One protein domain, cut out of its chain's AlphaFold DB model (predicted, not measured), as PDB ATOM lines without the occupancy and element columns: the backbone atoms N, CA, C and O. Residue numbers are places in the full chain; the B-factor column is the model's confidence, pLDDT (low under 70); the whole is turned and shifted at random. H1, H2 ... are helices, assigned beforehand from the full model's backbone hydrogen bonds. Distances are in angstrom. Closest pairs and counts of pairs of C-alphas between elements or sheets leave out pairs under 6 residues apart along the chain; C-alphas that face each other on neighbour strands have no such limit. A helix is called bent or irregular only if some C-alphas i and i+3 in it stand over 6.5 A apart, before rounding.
ATOM      1  N   LYS A   2     308.286 153.460 269.983       71.44
ATOM      2  CA  LYS A   2     309.131 154.418 270.713       71.44
ATOM      3  C   LYS A   2     309.410 155.596 269.785       71.44
ATOM      4  O   LYS A   2     309.890 155.372 268.677       71.44
ATOM      5  N   ALA A   3     309.054 156.803 270.211       74.12
ATOM      6  CA  ALA A   3     309.360 158.022 269.474       74.12
ATOM      7  C   ALA A   3     310.766 158.507 269.850       74.12
ATOM      8  O   ALA A   3     311.167 158.403 271.010       74.12
ATOM      9  N   ILE A   4     311.505 158.997 268.858       76.88
ATOM     10  CA  ILE A   4     312.781 159.690 269.042       76.88
ATOM     11  C   ILE A   4     312.552 161.101 268.510       76.88
ATOM     12  O   ILE A   4     312.221 161.260 267.337       76.88
ATOM     13  N   GLU A   5     312.670 162.098 269.381       78.19
ATOM     14  CA  GLU A   5     312.562 163.506 269.012       78.19
ATOM     15  C   GLU A   5     313.968 164.064 268.776       78.19
ATOM     16  O   GLU A   5     314.837 163.952 269.641       78.19
ATOM     17  N   LEU A   6     314.192 164.631 267.589       80.38
ATOM     18  CA  LEU A   6     315.440 165.289 267.216       80.38
ATOM     19  C   LEU A   6     315.158 166.778 267.033       80.38
ATOM     20  O   LEU A   6     314.386 167.160 266.155       80.38
ATOM     21  N   HIS A   7     315.816 167.620 267.826       77.06
ATOM     22  CA  HIS A   7     315.787 169.067 267.622       77.06
ATOM     23  C   HIS A   7     316.892 169.435 266.638       77.06
ATOM     24  O   HIS A   7     318.075 169.301 266.941       77.06
ATOM     25  N   SER A   8     316.508 169.855 265.436       78.56
ATOM     26  CA  SER A   8     317.440 170.244 264.379       78.56
ATOM     27  C   SER A   8     316.849 171.378 263.545       78.56
ATOM     28  O   SER A   8     315.639 171.599 263.554       78.56
ATOM     29  N   LYS A   9     317.708 172.102 262.826       84.31
ATOM     30  CA  LYS A   9     317.323 173.183 261.914       84.31
ATOM     31  C   LYS A   9     317.688 172.792 260.487       84.31
ATOM     32  O   LYS A   9     318.690 172.112 260.265       84.31
ATOM     33  N   THR A  10     316.881 173.228 259.529       86.94
ATOM     34  CA  THR A  10     317.216 173.125 258.110       86.94
ATOM     35  C   THR A  10     318.474 173.928 257.781       86.94
ATOM     36  O   THR A  10     318.740 174.976 258.379       86.94
ATOM     37  N   ASP A  11     319.254 173.430 256.824       89.06
ATOM     38  CA  ASP A  11     320.358 174.186 256.237       89.06
ATOM     39  C   ASP A  11     319.859 175.273 255.264       89.06
ATOM     40  O   ASP A  11     318.660 175.430 255.019       89.06
ATOM     41  N   GLU A  12     320.794 176.030 254.689       90.38
ATOM     42  CA  GLU A  12     320.523 177.093 253.707       90.38
ATOM     43  C   GLU A  12     319.811 176.610 252.429       90.38
ATOM     44  O   GLU A  12     319.213 177.411 251.717       90.38
ATOM     45  N   ASN A  13     319.826 175.302 252.159       91.44
ATOM     46  CA  ASN A  13     319.150 174.669 251.029       91.44
ATOM     47  C   ASN A  13     317.852 173.952 251.450       91.44
ATOM     48  O   ASN A  13     317.282 173.201 250.657       91.44
ATOM     49  N   GLY A  14     317.400 174.137 252.696       82.62
ATOM     50  CA  GLY A  14     316.184 173.521 253.227       82.62
ATOM     51  C   GLY A  14     316.325 172.038 253.583       82.62
ATOM     52  O   GLY A  14     315.319 171.348 253.740       82.62
ATOM     53  N   ARG A  15     317.546 171.505 253.695       85.75
ATOM     54  CA  ARG A  15     317.777 170.085 253.998       85.75
ATOM     55  C   ARG A  15     317.890 169.863 255.499       85.75
ATOM     56  O   ARG A  15     318.471 170.673 256.216       85.75
ATOM     57  N   ILE A  16     317.373 168.726 255.965       85.12
ATOM     58  CA  ILE A  16     317.513 168.268 257.350       85.12
ATOM     59  C   ILE A  16     318.465 167.079 257.362       85.12
ATOM     60  O   ILE A  16     318.237 166.078 256.680       85.12
ATOM     61  N   LYS A  17     319.528 167.181 258.156       83.31
ATOM     62  CA  LYS A  17     320.472 166.089 258.381       83.31
ATOM     63  C   LYS A  17     320.073 165.330 259.647       83.31
ATOM     64  O   LYS A  17     319.963 165.930 260.714       83.31
ATOM     65  N   ILE A  18     319.851 164.022 259.521       81.31
ATOM     66  CA  ILE A  18     319.486 163.130 260.631       81.31
ATOM     67  C   ILE A  18     320.641 162.147 260.844       81.31
ATOM     68  O   ILE A  18     320.743 161.141 260.149       81.31
ATOM     69  N   GLU A  19     321.523 162.449 261.796       75.12
ATOM     70  CA  GLU A  19     322.633 161.578 262.213       75.12
ATOM     71  C   GLU A  19     322.358 161.028 263.615       75.12
ATOM     72  O   GLU A  19     322.997 161.406 264.592       75.12
ATOM     73  N   GLN A  20     321.348 160.161 263.723       75.50
ATOM     74  CA  GLN A  20     320.985 159.505 264.977       75.50
ATOM     75  C   GLN A  20     321.175 157.994 264.838       75.50
ATOM     76  O   GLN A  20     320.478 157.338 264.061       75.50
ATOM     77  N   GLU A  21     322.070 157.425 265.640       80.12
ATOM     78  CA  GLU A  21     322.127 155.977 265.817       80.12
ATOM     79  C   GLU A  21     320.873 155.515 266.560       80.12
ATOM     80  O   GLU A  21     320.598 155.923 267.689       80.12
ATOM     81  N   THR A  22     320.075 154.672 265.909       79.38
ATOM     82  CA  THR A  22     318.808 154.201 266.482       79.38
ATOM     83  C   THR A  22     319.010 153.041 267.458       79.38
ATOM     84  O   THR A  22     318.118 152.759 268.256       79.38
ATOM     85  N   GLY A  23     320.164 152.360 267.402       83.81
ATOM     86  CA  GLY A  23     320.451 151.156 268.188       83.81
ATOM     87  C   GLY A  23     319.560 149.958 267.836       83.81
ATOM     88  O   GLY A  23     319.497 148.996 268.600       83.81
ATOM     89  N   TYR A  24     318.840 150.017 266.710       84.88
ATOM     90  CA  TYR A  24     317.937 148.963 266.256       84.88
ATOM     91  C   TYR A  24     318.424 148.349 264.946       84.88
ATOM     92  O   TYR A  24     318.596 149.046 263.949       84.88
ATOM     93  N   GLU A  25     318.551 147.026 264.927       89.31
ATOM     94  CA  GLU A  25     318.838 146.256 263.718       89.31
ATOM     95  C   GLU A  25     317.531 145.755 263.077       89.31
ATOM     96  O   GLU A  25     316.656 145.218 263.762       89.31
ATOM     97  N   ASN A  26     317.397 145.918 261.755       87.19
ATOM     98  CA  ASN A  26     316.307 145.361 260.936       87.19
ATOM     99  C   ASN A  26     314.876 145.670 261.440       87.19
ATOM    100  O   ASN A  26     314.010 144.790 261.483       87.19
ATOM    101  N   LYS A  27     314.600 146.922 261.831       89.06
ATOM    102  CA  LYS A  27     313.261 147.374 262.257       89.06
ATOM    103  C   LYS A  27     312.639 148.348 261.260       89.06
ATOM    104  O   LYS A  27     313.302 149.259 260.779       89.06
ATOM    105  N   ASN A  28     311.333 148.203 261.032       87.56
ATOM    106  CA  ASN A  28     310.547 149.202 260.312       87.56
ATOM    107  C   ASN A  28     310.417 150.469 261.164       87.56
ATOM    108  O   ASN A  28     309.989 150.402 262.320       87.56
ATOM    109  N   VAL A  29     310.751 151.615 260.576       83.31
ATOM    110  CA  VAL A  29     310.667 152.928 261.220       83.31
ATOM    111  C   VAL A  29     309.809 153.875 260.389       83.31
ATOM    112  O   VAL A  29     309.707 153.741 259.172       83.31
ATOM    113  N   ARG A  30     309.190 154.844 261.062       81.75
ATOM    114  CA  ARG A  30     308.444 155.944 260.448       81.75
ATOM    115  C   ARG A  30     309.054 157.249 260.944       81.75
ATOM    116  O   ARG A  30     309.185 157.427 262.152       81.75
ATOM    117  N   VAL A  31     309.403 158.137 260.019       81.25
ATOM    118  CA  VAL A  31     309.914 159.481 260.318       81.25
ATOM    119  C   VAL A  31     308.764 160.475 260.183       81.25
ATOM    120  O   VAL A  31     307.980 160.385 259.240       81.25
ATOM    121  N   LEU A  32     308.645 161.394 261.142       80.81
ATOM    122  CA  LEU A  32     307.709 162.515 261.098       80.81
ATOM    123  C   LEU A  32     308.526 163.806 261.165       80.81
ATOM    124  O   LEU A  32     309.332 163.963 262.077       80.81
ATOM    125  N   ILE A  33     308.325 164.697 260.198       79.62
ATOM    126  CA  ILE A  33     308.949 166.020 260.167       79.62
ATOM    127  C   ILE A  33     307.840 167.027 260.442       79.62
ATOM    128  O   ILE A  33     306.837 167.041 259.730       79.62
ATOM    129  N   LEU A  34     308.015 167.824 261.491       77.44
ATOM    130  CA  LEU A  34     307.128 168.927 261.844       77.44
ATOM    131  C   LEU A  34     307.867 170.222 261.517       77.44
ATOM    132  O   LEU A  34     309.001 170.405 261.956       77.44
ATOM    133  N   VAL A  35     307.247 171.081 260.720       75.56
ATOM    134  CA  VAL A  35     307.779 172.400 260.370       75.56
ATOM    135  C   VAL A  35     306.815 173.424 260.943       75.56
ATOM    136  O   VAL A  35     305.605 173.245 260.829       75.56
ATOM    137  N   ASP A  36     307.353 174.447 261.602       72.75
ATOM    138  CA  ASP A  36     306.545 175.557 262.094       72.75
ATOM    139  C   ASP A  36     306.085 176.386 260.894       72.75
ATOM    140  O   ASP A  36     306.904 176.920 260.137       72.75
ATOM    141  N   GLU A  37     304.777 176.426 260.683       63.34
ATOM    142  CA  GLU A  37     304.170 177.232 259.641       63.34
ATOM    143  C   GLU A  37     304.169 178.691 260.112       63.34
ATOM    144  O   GLU A  37     303.180 179.195 260.639       63.34
ATOM    145  N   SER A  38     305.292 179.402 259.946       63.38
ATOM    146  CA  SER A  38     305.266 180.864 260.082       63.38
ATOM    147  C   SER A  38     304.226 181.433 259.111       63.38
ATOM    148  O   SER A  38     304.068 180.892 258.012       63.38
ATOM    149  N   GLU A  39     303.548 182.510 259.517       54.25
ATOM    150  CA  GLU A  39     302.227 182.972 259.044       54.25
ATOM    151  C   GLU A  39     301.960 183.010 257.522       54.25
ATOM    152  O   GLU A  39     300.804 183.004 257.110       54.25
ATOM    153  N   GLU A  40     302.982 182.983 256.666       51.66
ATOM    154  CA  GLU A  40     302.838 182.853 255.205       51.66
ATOM    155  C   GLU A  40     302.368 181.468 254.733       51.66
ATOM    156  O   GLU A  40     301.868 181.333 253.618       51.66
ATOM    157  N   SER A  41     302.528 180.440 255.568       48.31
ATOM    158  CA  SER A  41     302.126 179.059 255.267       48.31
ATOM    159  C   SER A  41     300.861 178.615 255.985       48.31
ATOM    160  O   SER A  41     300.453 177.470 255.801       48.31
ATOM    161  N   VAL A  42     300.164 179.538 256.666       51.53
ATOM    162  CA  VAL A  42     298.721 179.384 256.841       51.53
ATOM    163  C   VAL A  42     298.163 179.368 255.430       51.53
ATOM    164  O   VAL A  42     297.962 180.411 254.810       51.53
ATOM    165  N   LEU A  43     298.016 178.155 254.893       57.44
ATOM    166  CA  LEU A  43     297.210 177.817 253.739       57.44
ATOM    167  C   LEU A  43     296.070 178.823 253.721       57.44
ATOM    168  O   LEU A  43     295.216 178.813 254.611       57.44
ATOM    169  N   SER A  44     296.099 179.750 252.763       64.88
ATOM    170  CA  SER A  44     294.968 180.646 252.581       64.88
ATOM    171  C   SER A  44     293.715 179.773 252.539       64.88
ATOM    172  O   SER A  44     293.780 178.615 252.117       64.88
ATOM    173  N   GLU A  45     292.572 180.274 252.986       62.78
ATOM    174  CA  GLU A  45     291.319 179.511 252.920       62.78
ATOM    175  C   GLU A  45     291.122 178.871 251.528       62.78
ATOM    176  O   GLU A  45     290.712 177.718 251.405       62.78
ATOM    177  N   ALA A  46     291.583 179.563 250.479       68.88
ATOM    178  CA  ALA A  46     291.677 179.054 249.116       68.88
ATOM    179  C   ALA A  46     292.609 177.833 248.938       68.88
ATOM    180  O   ALA A  46     292.254 176.898 248.223       68.88
ATOM    181  N   GLY A  47     293.790 177.810 249.561       70.12
ATOM    182  CA  GLY A  47     294.713 176.668 249.561       70.12
ATOM    183  C   GLY A  47     294.178 175.457 250.333       70.12
ATOM    184  O   GLY A  47     294.287 174.322 249.852       70.12
ATOM    185  N   TRP A  48     293.529 175.690 251.480       72.75
ATOM    186  CA  TRP A  48     292.813 174.648 252.226       72.75
ATOM    187  C   TRP A  48     291.655 174.073 251.410       72.75
ATOM    188  O   TRP A  48     291.557 172.854 251.241       72.75
ATOM    189  N   PHE A  49     290.810 174.933 250.837       73.50
ATOM    190  CA  PHE A  49     289.688 174.533 249.993       73.50
ATOM    191  C   PHE A  49     290.155 173.731 248.771       73.50
ATOM    192  O   PHE A  49     289.681 172.617 248.540       73.50
ATOM    193  N   ALA A  50     291.151 174.230 248.031       74.25
ATOM    194  CA  ALA A  50     291.678 173.562 246.841       74.25
ATOM    195  C   ALA A  50     292.260 172.171 247.137       74.25
ATOM    196  O   ALA A  50     292.168 171.270 246.300       74.25
ATOM    197  N   SER A  51     292.855 171.990 248.317       73.56
ATOM    198  CA  SER A  51     293.398 170.701 248.758       73.56
ATOM    199  C   SER A  51     292.293 169.744 249.209       73.56
ATOM    200  O   SER A  51     292.332 168.556 248.889       73.56
ATOM    201  N   THR A  52     291.267 170.268 249.883       77.31
ATOM    202  CA  THR A  52     290.124 169.492 250.387       77.31
ATOM    203  C   THR A  52     289.277 168.942 249.239       77.31
ATOM    204  O   THR A  52     288.968 167.754 249.221       77.31
ATOM    205  N   VAL A  53     289.002 169.757 248.214       77.44
ATOM    206  CA  VAL A  53     288.238 169.357 247.012       77.44
ATOM    207  C   VAL A  53     288.922 168.235 246.213       77.44
ATOM    208  O   VAL A  53     288.260 167.458 245.523       77.44
ATOM    209  N   LYS A  54     290.254 168.131 246.290       79.75
ATOM    210  CA  LYS A  54     291.038 167.104 245.581       79.75
ATOM    211  C   LYS A  54     291.208 165.808 246.373       79.75
ATOM    212  O   LYS A  54     291.731 164.839 245.825       79.75
ATOM    213  N   SER A  55     290.822 165.787 247.644       83.50
ATOM    214  CA  SER A  55     291.018 164.631 248.512       83.50
ATOM    215  C   SER A  55     289.909 163.590 248.299       83.50
ATOM    216  O   SER A  55     288.733 163.928 248.455       83.50
ATOM    217  N   PRO A  56     290.250 162.313 248.021       84.06
ATOM    218  CA  PRO A  56     289.263 161.245 247.828       84.06
ATOM    219  C   PRO A  56     288.346 161.023 249.035       84.06
ATOM    220  O   PRO A  56     287.212 160.573 248.898       84.06
ATOM    221  N   SER A  57     288.809 161.380 250.237       85.88
ATOM    222  CA  SER A  57     288.011 161.298 251.464       85.88
ATOM    223  C   SER A  57     286.765 162.189 251.430       85.88
ATOM    224  O   SER A  57     285.848 161.955 252.210       85.88
ATOM    225  N   PHE A  58     286.734 163.190 250.546       81.88
ATOM    226  CA  PHE A  58     285.634 164.138 250.379       81.88
ATOM    227  C   PHE A  58     284.866 163.946 249.065       81.88
ATOM    228  O   PHE A  58     284.035 164.780 248.719       81.88
ATOM    229  N   ASP A  59     285.083 162.842 248.343       84.44
ATOM    230  CA  ASP A  59     284.358 162.568 247.095       84.44
ATOM    231  C   ASP A  59     282.838 162.457 247.297       84.44
ATOM    232  O   ASP A  59     282.081 162.741 246.375       84.44
ATOM    233  N   PHE A  60     282.381 162.131 248.512       82.50
ATOM    234  CA  PHE A  60     280.958 162.126 248.863       82.50
ATOM    235  C   PHE A  60     280.292 163.506 248.714       82.50
ATOM    236  O   PHE A  60     279.094 163.562 248.475       82.50
ATOM    237  N   LEU A  61     281.046 164.612 248.797       79.56
ATOM    238  CA  LEU A  61     280.519 165.965 248.566       79.56
ATOM    239  C   LEU A  61     280.148 166.223 247.096       79.56
ATOM    240  O   LEU A  61     279.541 167.244 246.795       79.56
ATOM    241  N   LYS A  62     280.541 165.334 246.175       82.06
ATOM    242  CA  LYS A  62     280.188 165.407 244.748       82.06
ATOM    243  C   LYS A  62     278.906 164.637 244.417       82.06
ATOM    244  O   LYS A  62     278.482 164.666 243.268       82.06
ATOM    245  N   ASP A  63     278.348 163.892 245.371       84.81
ATOM    246  CA  ASP A  63     277.109 163.139 245.172       84.81
ATOM    247  C   ASP A  63     275.910 164.045 245.446       84.81
ATOM    248  O   ASP A  63     275.697 164.480 246.578       84.81
ATOM    249  N   ASP A  64     275.095 164.281 244.419       81.38
ATOM    250  CA  ASP A  64     273.913 165.136 244.517       81.38
ATOM    251  C   ASP A  64     272.900 164.646 245.561       81.38
ATOM    252  O   ASP A  64     272.124 165.438 246.090       81.38
ATOM    253  N   LYS A  65     272.927 163.353 245.914       82.12
ATOM    254  CA  LYS A  65     272.088 162.784 246.982       82.12
ATOM    255  C   LYS A  65     272.496 163.230 248.384       82.12
ATOM    256  O   LYS A  65     271.735 163.026 249.323       82.12
ATOM    257  N   GLN A  66     273.698 163.780 248.535       77.38
ATOM    258  CA  GLN A  66     274.192 164.344 249.790       77.38
ATOM    259  C   GLN A  66     273.864 165.837 249.914       77.38
ATOM    260  O   GLN A  66     274.170 166.446 250.942       77.38
ATOM    261  N   ASN A  67     273.241 166.443 248.895       82.00
ATOM    262  CA  ASN A  67     272.811 167.829 248.965       82.00
ATOM    263  C   ASN A  67     271.628 167.949 249.927       82.00
ATOM    264  O   ASN A  67     270.550 167.414 249.690       82.00
ATOM    265  N   ILE A  68     271.841 168.681 251.013       84.31
ATOM    266  CA  ILE A  68     270.810 168.981 252.014       84.31
ATOM    267  C   ILE A  68     270.144 170.340 251.778       84.31
ATOM    268  O   ILE A  68     269.055 170.567 252.291       84.31
ATOM    269  N   TYR A  69     270.760 171.206 250.967       83.81
ATOM    270  CA  TYR A  69     270.224 172.510 250.575       83.81
ATOM    271  C   TYR A  69     270.249 172.677 249.058       83.81
ATOM    272  O   TYR A  69     271.171 172.202 248.387       83.81
ATOM    273  N   THR A  70     269.272 173.396 248.529       81.88
ATOM    274  CA  THR A  70     269.239 173.847 247.139       81.88
ATOM    275  C   THR A  70     270.367 174.857 246.881       81.88
ATOM    276  O   THR A  70     270.717 175.693 247.715       81.88
ATOM    277  N   LEU A  71     270.944 174.822 245.679       79.12
ATOM    278  CA  LEU A  71     271.990 175.782 245.298       79.12
ATOM    279  C   LEU A  71     271.435 177.177 244.967       79.12
ATOM    280  O   LEU A  71     272.185 178.149 244.987       79.12
ATOM    281  N   SER A  72     270.152 177.271 244.605       83.50
ATOM    282  CA  SER A  72     269.500 178.505 244.149       83.50
ATOM    283  C   SER A  72     269.175 179.472 245.278       83.50
ATOM    284  O   SER A  72     269.325 180.680 245.109       83.50
ATOM    285  N   ASP A  73     268.702 178.938 246.399       82.81
ATOM    286  CA  ASP A  73     268.129 179.717 247.499       82.81
ATOM    287  C   ASP A  73     268.661 179.282 248.871       82.81
ATOM    288  O   ASP A  73     268.504 180.022 249.840       82.81
ATOM    289  N   GLY A  74     269.384 178.158 248.950       82.69
ATOM    290  CA  GLY A  74     269.959 177.670 250.199       82.69
ATOM    291  C   GLY A  74     268.910 177.129 251.167       82.69
ATOM    292  O   GLY A  74     269.239 176.897 252.331       82.69
ATOM    293  N   GLU A  75     267.666 176.942 250.719       86.19
ATOM    294  CA  GLU A  75     266.630 176.283 251.502       86.19
ATOM    295  C   GLU A  75     266.860 174.771 251.511       86.19
ATOM    296  O   GLU A  75     267.534 174.209 250.644       86.19
ATOM    297  N   LEU A  76     266.359 174.103 252.552       85.56
ATOM    298  CA  LEU A  76     266.464 172.650 252.658       85.56
ATOM    299  C   LEU A  76     265.768 171.998 251.459       85.56
ATOM    300  O   LEU A  76     264.721 172.470 251.017       85.56
ATOM    301  N   PHE A  77     266.309 170.883 250.970       76.81
ATOM    302  CA  PHE A  77     265.522 170.007 250.106       76.81
ATOM    303  C   PHE A  77     264.351 169.448 250.932       76.81
ATOM    304  O   PHE A  77     264.556 168.612 251.810       76.81
ATOM    305  N   GLU A  78     263.136 169.949 250.699       67.31
ATOM    306  CA  GLU A  78     261.911 169.314 251.190       67.31
ATOM    307  C   GLU A  78     261.611 168.096 250.297       67.31
ATOM    308  O   GLU A  78     261.484 168.241 249.079       67.31
ATOM    309  N   ASP A  79     261.576 166.906 250.901       63.12
ATOM    310  CA  ASP A  79     261.271 165.614 250.255       63.12
ATOM    311  C   ASP A  79     259.753 165.424 250.058       63.12
ATOM    312  O   ASP A  79     258.989 165.714 251.013       63.12
TER     313      ASP A  79
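This is residues 2 to 79 of the 79 residues of an uncharacterized protein of Rhodohalobacter barkolensis (UniProt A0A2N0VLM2). This is a drawn-out chain with little regular structure: two short helices, H1 and H2, make a corner between a long looped stretch, residues 2 to 44, and a smaller looped tail, residues 63 to 79. The class is all helix, but H1 and then H2 hold only 16 of the 78 printed residues, and there is no named strand. The whole is extended and flat, with a radius of gyration of the C-alphas of 22.0 A and spans of 63 by 33 by 17 A.

H1, residues 45 to 53, and H2, residues 56 to 62, are close but not clearly touching; their closest C-alphas, those of Thr 52 and Phe 58, are 7.0 A apart. Their lines are about perpendicular, at 88 degrees. In H1 every O i to N i+4 pair is within hydrogen-bond range; in H2 0 of 3 are, beside 3 of 4 O i to N i+3 pairs.

H1 is 12.1 A long and begins at C-alpha 45 (291.319, 179.511, 252.920). H2, 10.4 A long, ends at C-alpha 62 (280.188, 165.407, 244.748); it is irregular, with C-alphas 57 and 60 7.6 A apart.

The farthest C-alphas, those of Gly 23 and Glu 78, are 63.6 A apart. The printed part has no cut, and the link from H1 to H2 is tight. Residues 37 to 46 and 78 to 79 have pLDDT under 70.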